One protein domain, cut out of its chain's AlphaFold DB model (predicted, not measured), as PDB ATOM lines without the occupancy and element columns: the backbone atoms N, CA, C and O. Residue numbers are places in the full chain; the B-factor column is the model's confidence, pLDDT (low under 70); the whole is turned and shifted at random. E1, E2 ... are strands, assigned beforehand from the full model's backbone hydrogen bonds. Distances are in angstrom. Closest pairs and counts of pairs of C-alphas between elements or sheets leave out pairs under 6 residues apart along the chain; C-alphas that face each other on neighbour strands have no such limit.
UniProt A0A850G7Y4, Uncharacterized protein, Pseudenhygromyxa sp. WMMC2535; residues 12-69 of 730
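What this domain is: This is residues 12 to 69 of the 730 residues of an uncharacterized protein of Pseudenhygromyxa sp. WMMC2535 (UniProt A0A850G7Y4). With little regular structure, the domain is a twisted sheet of four strands in hairpin after hairpin, and the long stretch of residues 50 to 69 folds back over one face of it to reach E1. The 58 printed residues hold E1, E2, E3 and E4 in that order, with no named helix: all strand, antiparallel, 23 residues in named strands. The whole is compact, radius of gyration of the C-alphas 10.3 A, and spans 25 by 24 by 21 A.

Where its parts are: E1, residues 16 to 19, begins at C-alpha 16 (193.608, 168.862, 200.196). E2 is residues 25 to 30, 16.2 A; E3 is residues 33 to 38, 16.7 A. E4, residues 43 to 49, 18.6 A, ends at C-alpha 49 (183.186, 177.737, 195.975).

How they stand to each other: E1 to E4 form a meander, each strand the antiparallel neighbour of the one before. N 18 and O 27 are 2.8 A apart across E1 and E2, N 28 and O 35 2.8 A across E2 and E3, N 34 and O 48 2.8 A across E3 and E4. Edge strands E1 and E4 are apart. Residues 18 to 19 pair antiparallel with residues 65 to 66.

The domain as a whole: The printed part has no cut. Its links between strands are tight. Mean pLDDT of the printed part is 76.8, with 13 residues under 70, among them 67 to 69.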
ATOM      1  N   PRO A  12     183.611 162.184 200.906       41.69
ATOM      2  CA  PRO A  12     184.765 161.794 200.108       41.69
ATOM      3  C   PRO A  12     186.036 162.247 200.835       41.69
ATOM      4  O   PRO A  12     186.018 163.230 201.574       41.69
ATOM      5  N   ALA A  13     187.140 161.517 200.680       53.50
ATOM      6  CA  ALA A  13     188.423 161.993 201.185       53.50
ATOM      7  C   ALA A  13     188.770 163.283 200.417       53.50
ATOM      8  O   ALA A  13     188.954 163.198 199.201       53.50
ATOM      9  N   PRO A  14     188.814 164.458 201.067       65.56
ATOM     10  CA  PRO A  14     188.989 165.712 200.349       65.56
ATOM     11  C   PRO A  14     190.389 165.774 199.738       65.56
ATOM     12  O   PRO A  14     191.347 165.206 200.269       65.56
ATOM     13  N   GLU A  15     190.511 166.479 198.615       73.94
ATOM     14  CA  GLU A  15     191.733 166.500 197.808       73.94
ATOM     15  C   GLU A  15     192.904 167.153 198.550       73.94
ATOM     16  O   GLU A  15     194.058 166.756 198.382       73.94
ATOM     17  N   THR A  16     192.614 168.169 199.372       77.00
ATOM     18  CA  THR A  16     193.608 168.862 200.196       77.00
ATOM     19  C   THR A  16     193.006 169.373 201.499       77.00
ATOM     20  O   THR A  16     191.845 169.775 201.547       77.00
ATOM     21  N   TRP A  17     193.835 169.406 202.542       83.56
ATOM     22  CA  TRP A  17     193.531 170.021 203.833       83.56
ATOM     23  C   TRP A  17     194.523 171.150 204.122       83.56
ATOM     24  O   TRP A  17     195.729 171.001 203.883       83.56
ATOM     25  N   ARG A  18     194.053 172.261 204.690       87.81
ATOM     26  CA  ARG A  18     194.893 173.375 205.153       87.81
ATOM     27  C   ARG A  18     194.519 173.800 206.560       87.81
ATOM     28  O   ARG A  18     193.345 173.950 206.872       87.81
ATOM     29  N   LEU A  19     195.527 174.033 207.393       82.88
ATOM     30  CA  LEU A  19     195.354 174.564 208.742       82.88
ATOM     31  C   LEU A  19     195.680 176.055 208.760       82.88
ATOM     32  O   LEU A  19     196.756 176.438 208.294       82.88
ATOM     33  N   SER A  20     194.803 176.879 209.331       82.44
ATOM     34  CA  SER A  20     195.061 178.312 209.494       82.44
ATOM     35  C   SER A  20     196.343 178.574 210.309       82.44
ATOM     36  O   SER A  20     196.722 177.745 211.141       82.44
ATOM     37  N   PRO A  21     197.015 179.729 210.129       73.81
ATOM     38  CA  PRO A  21     198.272 180.039 210.826       73.81
ATOM     39  C   PRO A  21     198.170 179.999 212.356       73.81
ATOM     40  O   PRO A  21     199.138 179.693 213.047       73.81
ATOM     41  N   ASP A  22     196.994 180.328 212.890       75.75
ATOM     42  CA  ASP A  22     196.694 180.322 214.322       75.75
ATOM     43  C   ASP A  22     196.229 178.949 214.845       75.75
ATOM     44  O   ASP A  22     195.943 178.811 216.035       75.75
ATOM     45  N   GLY A  23     196.127 177.941 213.969       82.88
ATOM     46  CA  GLY A  23     195.674 176.590 214.295       82.88
ATOM     47  C   GLY A  23     194.208 176.496 214.721       82.88
ATOM     48  O   GLY A  23     193.805 175.477 215.279       82.88
ATOM     49  N   ARG A  24     193.408 177.551 214.523       81.94
ATOM     50  CA  ARG A  24     192.006 177.589 214.971       81.94
ATOM     51  C   ARG A  24     191.024 177.067 213.936       81.94
ATOM     52  O   ARG A  24     189.918 176.691 214.321       81.94
ATOM     53  N   HIS A  25     191.417 177.013 212.670       86.88
ATOM     54  CA  HIS A  25     190.549 176.626 211.575       86.88
ATOM     55  C   HIS A  25     191.217 175.597 210.668       86.88
ATOM     56  O   HIS A  25     192.437 175.594 210.497       86.88
ATOM     57  N   VAL A  26     190.394 174.755 210.057       89.69
ATOM     58  CA  VAL A  26     190.797 173.831 209.004       89.69
ATOM     59  C   VAL A  26     189.922 174.062 207.778       89.69
ATOM     60  O   VAL A  26     188.713 174.228 207.905       89.69
ATOM     61  N   ALA A  27     190.546 174.106 206.608       92.06
ATOM     62  CA  ALA A  27     189.889 174.147 205.311       92.06
ATOM     63  C   ALA A  27     190.117 172.822 204.578       92.06
ATOM     64  O   ALA A  27     191.229 172.292 204.622       92.06
ATOM     65  N   ALA A  28     189.095 172.299 203.906       90.38
ATOM     66  CA  ALA A  28     189.203 171.126 203.046       90.38
ATOM     67  C   ALA A  28     188.572 171.399 201.687       90.38
ATOM     68  O   ALA A  28     187.451 171.899 201.620       90.38
ATOM     69  N   LEU A  29     189.293 171.062 200.621       87.38
ATOM     70  CA  LEU A  29     188.782 171.158 199.259       87.38
ATOM     71  C   LEU A  29     188.135 169.827 198.870       87.38
ATOM     72  O   LEU A  29     188.839 168.822 198.767       87.38
ATOM     73  N   ASP A  30     186.827 169.832 198.643       84.69
ATOM     74  CA  ASP A  30     186.060 168.667 198.192       84.69
ATOM     75  C   ASP A  30     185.217 169.045 196.970       84.69
ATOM     76  O   ASP A  30     184.483 170.027 196.998       84.69
ATOM     77  N   GLU A  31     185.382 168.322 195.860       85.44
ATOM     78  CA  GLU A  31     184.678 168.563 194.584       85.44
ATOM     79  C   GLU A  31     184.675 170.039 194.091       85.44
ATOM     80  O   GLU A  31     183.777 170.472 193.366       85.44
ATOM     81  N   GLY A  32     185.702 170.825 194.444       84.62
ATOM     82  CA  GLY A  32     185.819 172.250 194.091       84.62
ATOM     83  C   GLY A  32     185.126 173.220 195.060       84.62
ATOM     84  O   GLY A  32     185.142 174.434 194.833       84.62
ATOM     85  N   GLU A  33     184.556 172.715 196.151       85.25
ATOM     86  CA  GLU A  33     184.060 173.504 197.274       85.25
ATOM     87  C   GLU A  33     185.076 173.488 198.420       85.25
ATOM     88  O   GLU A  33     185.602 172.452 198.825       85.25
ATOM     89  N   CYS A  34     185.388 174.675 198.932       90.81
ATOM     90  CA  CYS A  34     186.226 174.845 200.099       90.81
ATOM     91  C   CYS A  34     185.351 174.872 201.348       90.81
ATOM     92  O   CYS A  34     184.621 175.833 201.611       90.81
ATOM     93  N   HIS A  35     185.433 173.805 202.123       90.62
ATOM     94  CA  HIS A  35     184.732 173.635 203.379       90.62
ATOM     95  C   HIS A  35     185.603 174.147 204.524       90.62
ATOM     96  O   HIS A  35     186.777 173.792 204.600       90.62
ATOM     97  N   LEU A  36     185.048 174.967 205.419       89.62
ATOM     98  CA  LEU A  36     185.788 175.548 206.538       89.62
ATOM     99  C   LEU A  36     185.208 175.120 207.888       89.62
ATOM    100  O   LEU A  36     184.004 175.219 208.118       89.62
ATOM    101  N   TRP A  37     186.072 174.714 208.817       89.38
ATOM    102  CA  TRP A  37     185.703 174.367 210.190       89.38
ATOM    103  C   TRP A  37     186.572 175.095 211.210       89.38
ATOM    104  O   TRP A  37     187.763 175.307 210.993       89.38
ATOM    105  N   GLN A  38     185.992 175.409 212.364       82.31
ATOM    106  CA  GLN A  38     186.684 175.915 213.544       82.31
ATOM    107  C   GLN A  38     186.961 174.755 214.510       82.31
ATOM    108  O   GLN A  38     186.045 174.130 215.041       82.31
ATOM    109  N   ILE A  39     188.236 174.471 214.766       75.69
ATOM    110  CA  ILE A  39     188.699 173.238 215.427       75.69
ATOM    111  C   ILE A  39     188.276 173.174 216.892       75.69
ATOM    112  O   ILE A  39     187.853 172.126 217.372       75.69
ATOM    113  N   ARG A  40     188.371 174.293 217.619       61.22
ATOM    114  CA  ARG A  40     188.082 174.317 219.063       61.22
ATOM    115  C   ARG A  40     186.612 174.027 219.374       61.22
ATOM    116  O   ARG A  40     186.312 173.494 220.436       61.22
ATOM    117  N   GLU A  41     185.726 174.403 218.462       65.56
ATOM    118  CA  GLU A  41     184.275 174.340 218.642       65.56
ATOM    119  C   GLU A  41     183.635 173.247 217.778       65.56
ATOM    120  O   GLU A  41     182.434 173.020 217.879       65.56
ATOM    121  N   LEU A  42     184.431 172.579 216.927       70.69
ATOM    122  CA  LEU A  42     183.971 171.669 215.870       70.69
ATOM    123  C   LEU A  42     182.844 172.285 215.025       70.69
ATOM    124  O   LEU A  42     181.951 171.598 214.532       70.69
ATOM    125  N   HIS A  43     182.882 173.609 214.874       78.25
ATOM    126  CA  HIS A  43     181.852 174.371 214.192       78.25
ATOM    127  C   HIS A  43     182.165 174.434 212.701       78.25
ATOM    128  O   HIS A  43     183.255 174.847 212.307       78.25
ATOM    129  N   TYR A  44     181.213 174.032 211.865       85.19
ATOM    130  CA  TYR A  44     181.321 174.184 210.421       85.19
ATOM    131  C   TYR A  44     180.947 175.615 210.023       85.19
ATOM    132  O   TYR A  44     179.790 176.011 210.149       85.19
ATOM    133  N   ALA A  45     181.932 176.377 209.554       78.38
ATOM    134  CA  ALA A  45     181.791 177.781 209.183       78.38
ATOM    135  C   ALA A  45     181.177 177.979 207.782       78.38
ATOM    136  O   ALA A  45     180.797 179.096 207.437       78.38
ATOM    137  N   GLY A  46     181.047 176.906 206.991       86.31
ATOM    138  CA  GLY A  46     180.370 176.902 205.692       86.31
ATOM    139  C   GLY A  46     181.224 176.349 204.549       86.31
ATOM    140  O   GLY A  46     182.409 176.063 204.722       86.31
ATOM    141  N   ALA A  47     180.590 176.193 203.383       85.44
ATOM    142  CA  ALA A  47     181.258 175.931 202.110       85.44
ATOM    143  C   ALA A  47     181.295 177.230 201.307       85.44
ATOM    144  O   ALA A  47     180.282 177.926 201.214       85.44
ATOM    145  N   ALA A  48     182.436 177.527 200.703       75.00
ATOM    146  CA  ALA A  48     182.555 178.531 199.658       75.00
ATOM    147  C   ALA A  48     183.082 177.856 198.394       75.00
ATOM    148  O   ALA A  48     183.955 176.993 198.477       75.00
ATOM    149  N   LYS A  49     182.591 178.240 197.216       71.44
ATOM    150  CA  LYS A  49     183.186 177.737 195.975       71.44
ATOM    151  C   LYS A  49     184.607 178.267 195.838       71.44
ATOM    152  O   LYS A  49     184.855 179.449 196.092       71.44
ATOM    153  N   ALA A  50     185.522 177.397 195.418       57.72
ATOM    154  CA  ALA A  50     186.893 177.794 195.140       57.72
ATOM    155  C   ALA A  50     186.902 178.971 194.141       57.72
ATOM    156  O   ALA A  50     186.273 178.906 193.081       57.72
ATOM    157  N   GLY A  51     187.563 180.071 194.512       62.62
ATOM    158  CA  GLY A  51     187.614 181.317 193.733       62.62
ATOM    159  C   GLY A  51     186.511 182.367 193.972       62.62
ATOM    160  O   GLY A  51     186.607 183.447 193.392       62.62
ATOM    161  N   GLU A  52     185.493 182.119 194.811       65.31
ATOM    162  CA  GLU A  52     184.495 183.152 195.187       65.31
ATOM    163  C   GLU A  52     184.934 184.021 196.380       65.31
ATOM    164  O   GLU A  52     184.386 185.101 196.604       65.31
ATOM    165  N   LEU A  53     185.934 183.572 197.140       66.19
ATOM    166  CA  LEU A  53     186.503 184.320 198.257       66.19
ATOM    167  C   LEU A  53     187.679 185.181 197.782       66.19
ATOM    168  O   LEU A  53     188.519 184.728 197.009       66.19
ATOM    169  N   GLU A  54     187.778 186.406 198.309       72.06
ATOM    170  CA  GLU A  54     188.915 187.313 198.061       72.06
ATOM    171  C   GLU A  54     190.258 186.679 198.487       72.06
ATOM    172  O   GLU A  54     191.312 187.002 197.942       72.06
ATOM    173  N   GLN A  55     190.203 185.721 199.419       81.69
ATOM    174  CA  GLN A  55     191.267 184.770 199.733       81.69
ATOM    175  C   GLN A  55     190.658 183.375 199.845       81.69
ATOM    176  O   GLN A  55     189.858 183.129 200.745       81.69
ATOM    177  N   ASP A  56     191.030 182.467 198.945       83.88
ATOM    178  CA  ASP A  56     190.570 181.080 198.974       83.88
ATOM    179  C   ASP A  56     191.338 180.300 200.062       83.88
ATOM    180  O   ASP A  56     192.550 180.082 199.923       83.88
ATOM    181  N   PRO A  57     190.676 179.870 201.154       83.06
ATOM    182  CA  PRO A  57     191.348 179.217 202.262       83.06
ATOM    183  C   PRO A  57     191.872 177.817 201.903       83.06
ATOM    184  O   PRO A  57     192.743 177.291 202.599       83.06
ATOM    185  N   CYS A  58     191.407 177.231 200.798       86.12
ATOM    186  CA  CYS A  58     191.886 175.962 200.268       86.12
ATOM    187  C   CYS A  58     193.046 176.129 199.276       86.12
ATOM    188  O   CYS A  58     193.894 175.235 199.179       86.12
ATOM    189  N   ALA A  59     193.145 177.272 198.585       83.69
ATOM    190  CA  ALA A  59     194.203 177.526 197.603       83.69
ATOM    191  C   ALA A  59     195.375 178.360 198.149       83.69
ATOM    192  O   ALA A  59     196.523 177.954 197.988       83.69
ATOM    193  N   ASP A  60     195.117 179.472 198.846       82.81
ATOM    194  CA  ASP A  60     196.129 180.508 199.121       82.81
ATOM    195  C   ASP A  60     195.979 181.172 200.499       82.81
ATOM    196  O   ASP A  60     196.265 182.355 200.673       82.81
ATOM    197  N   TRP A  61     195.564 180.416 201.519       85.38
ATOM    198  CA  TRP A  61     195.483 180.935 202.888       85.38
ATOM    199  C   TRP A  61     196.872 181.388 203.401       85.38
ATOM    200  O   TRP A  61     197.743 180.540 203.635       85.38
ATOM    201  N   PRO A  62     197.127 182.702 203.601       76.19
ATOM    202  CA  PRO A  62     198.467 183.196 203.907       76.19
ATOM    203  C   PRO A  62     198.974 182.672 205.251       76.19
ATOM    204  O   PRO A  62     198.341 182.879 206.282       76.19
ATOM    205  N   GLY A  63     200.127 181.994 205.237       74.62
ATOM    206  CA  GLY A  63     200.738 181.385 206.424       74.62
ATOM    207  C   GLY A  63     200.085 180.077 206.883       74.62
ATOM    208  O   GLY A  63     200.511 179.515 207.892       74.62
ATOM    209  N   ALA A  64     199.054 179.601 206.182       71.81
ATOM    210  CA  ALA A  64     198.441 178.320 206.473       71.81
ATOM    211  C   ALA A  64     199.364 177.175 206.066       71.81
ATOM    212  O   ALA A  64     200.091 177.242 205.071       71.81
ATOM    213  N   ARG A  65     199.302 176.091 206.831       66.44
ATOM    214  CA  ARG A  65     200.086 174.890 206.565       66.44
ATOM    215  C   ARG A  65     199.254 173.922 205.740       66.44
ATOM    216  O   ARG A  65     198.205 173.468 206.193       66.44
ATOM    217  N   LEU A  66     199.740 173.592 204.546       70.44
ATOM    218  CA  LEU A  66     199.182 172.522 203.729       70.44
ATOM    219  C   LEU A  66     199.477 171.179 204.403       70.44
ATOM    220  O   LEU A  66     200.629 170.870 204.713       70.44
ATOM    221  N   LEU A  67     198.437 170.386 204.639       62.09
ATOM    222  CA  LEU A  67     198.542 169.076 205.283       62.09
ATOM    223  C   LEU A  67     198.698 167.937 204.255       62.09
ATOM    224  O   LEU A  67     198.335 166.801 204.528       62.09
ATOM    225  N   GLY A  68     199.286 168.226 203.086       56.25
ATOM    226  CA  GLY A  68     199.607 167.223 202.069       56.25
ATOM    227  C   GLY A  68     200.396 167.767 200.870       56.25
ATOM    228  O   GLY A  68     199.938 168.694 200.215       56.25
ATOM    229  N   ARG A  69     201.538 167.114 200.577       39.62
ATOM    230  CA  ARG A  69     202.435 167.152 199.387       39.62
ATOM    231  C   ARG A  69     203.885 167.638 199.525       39.62
ATOM    232  O   ARG A  69     204.654 167.242 198.659       39.62
TER     233      ARG A  69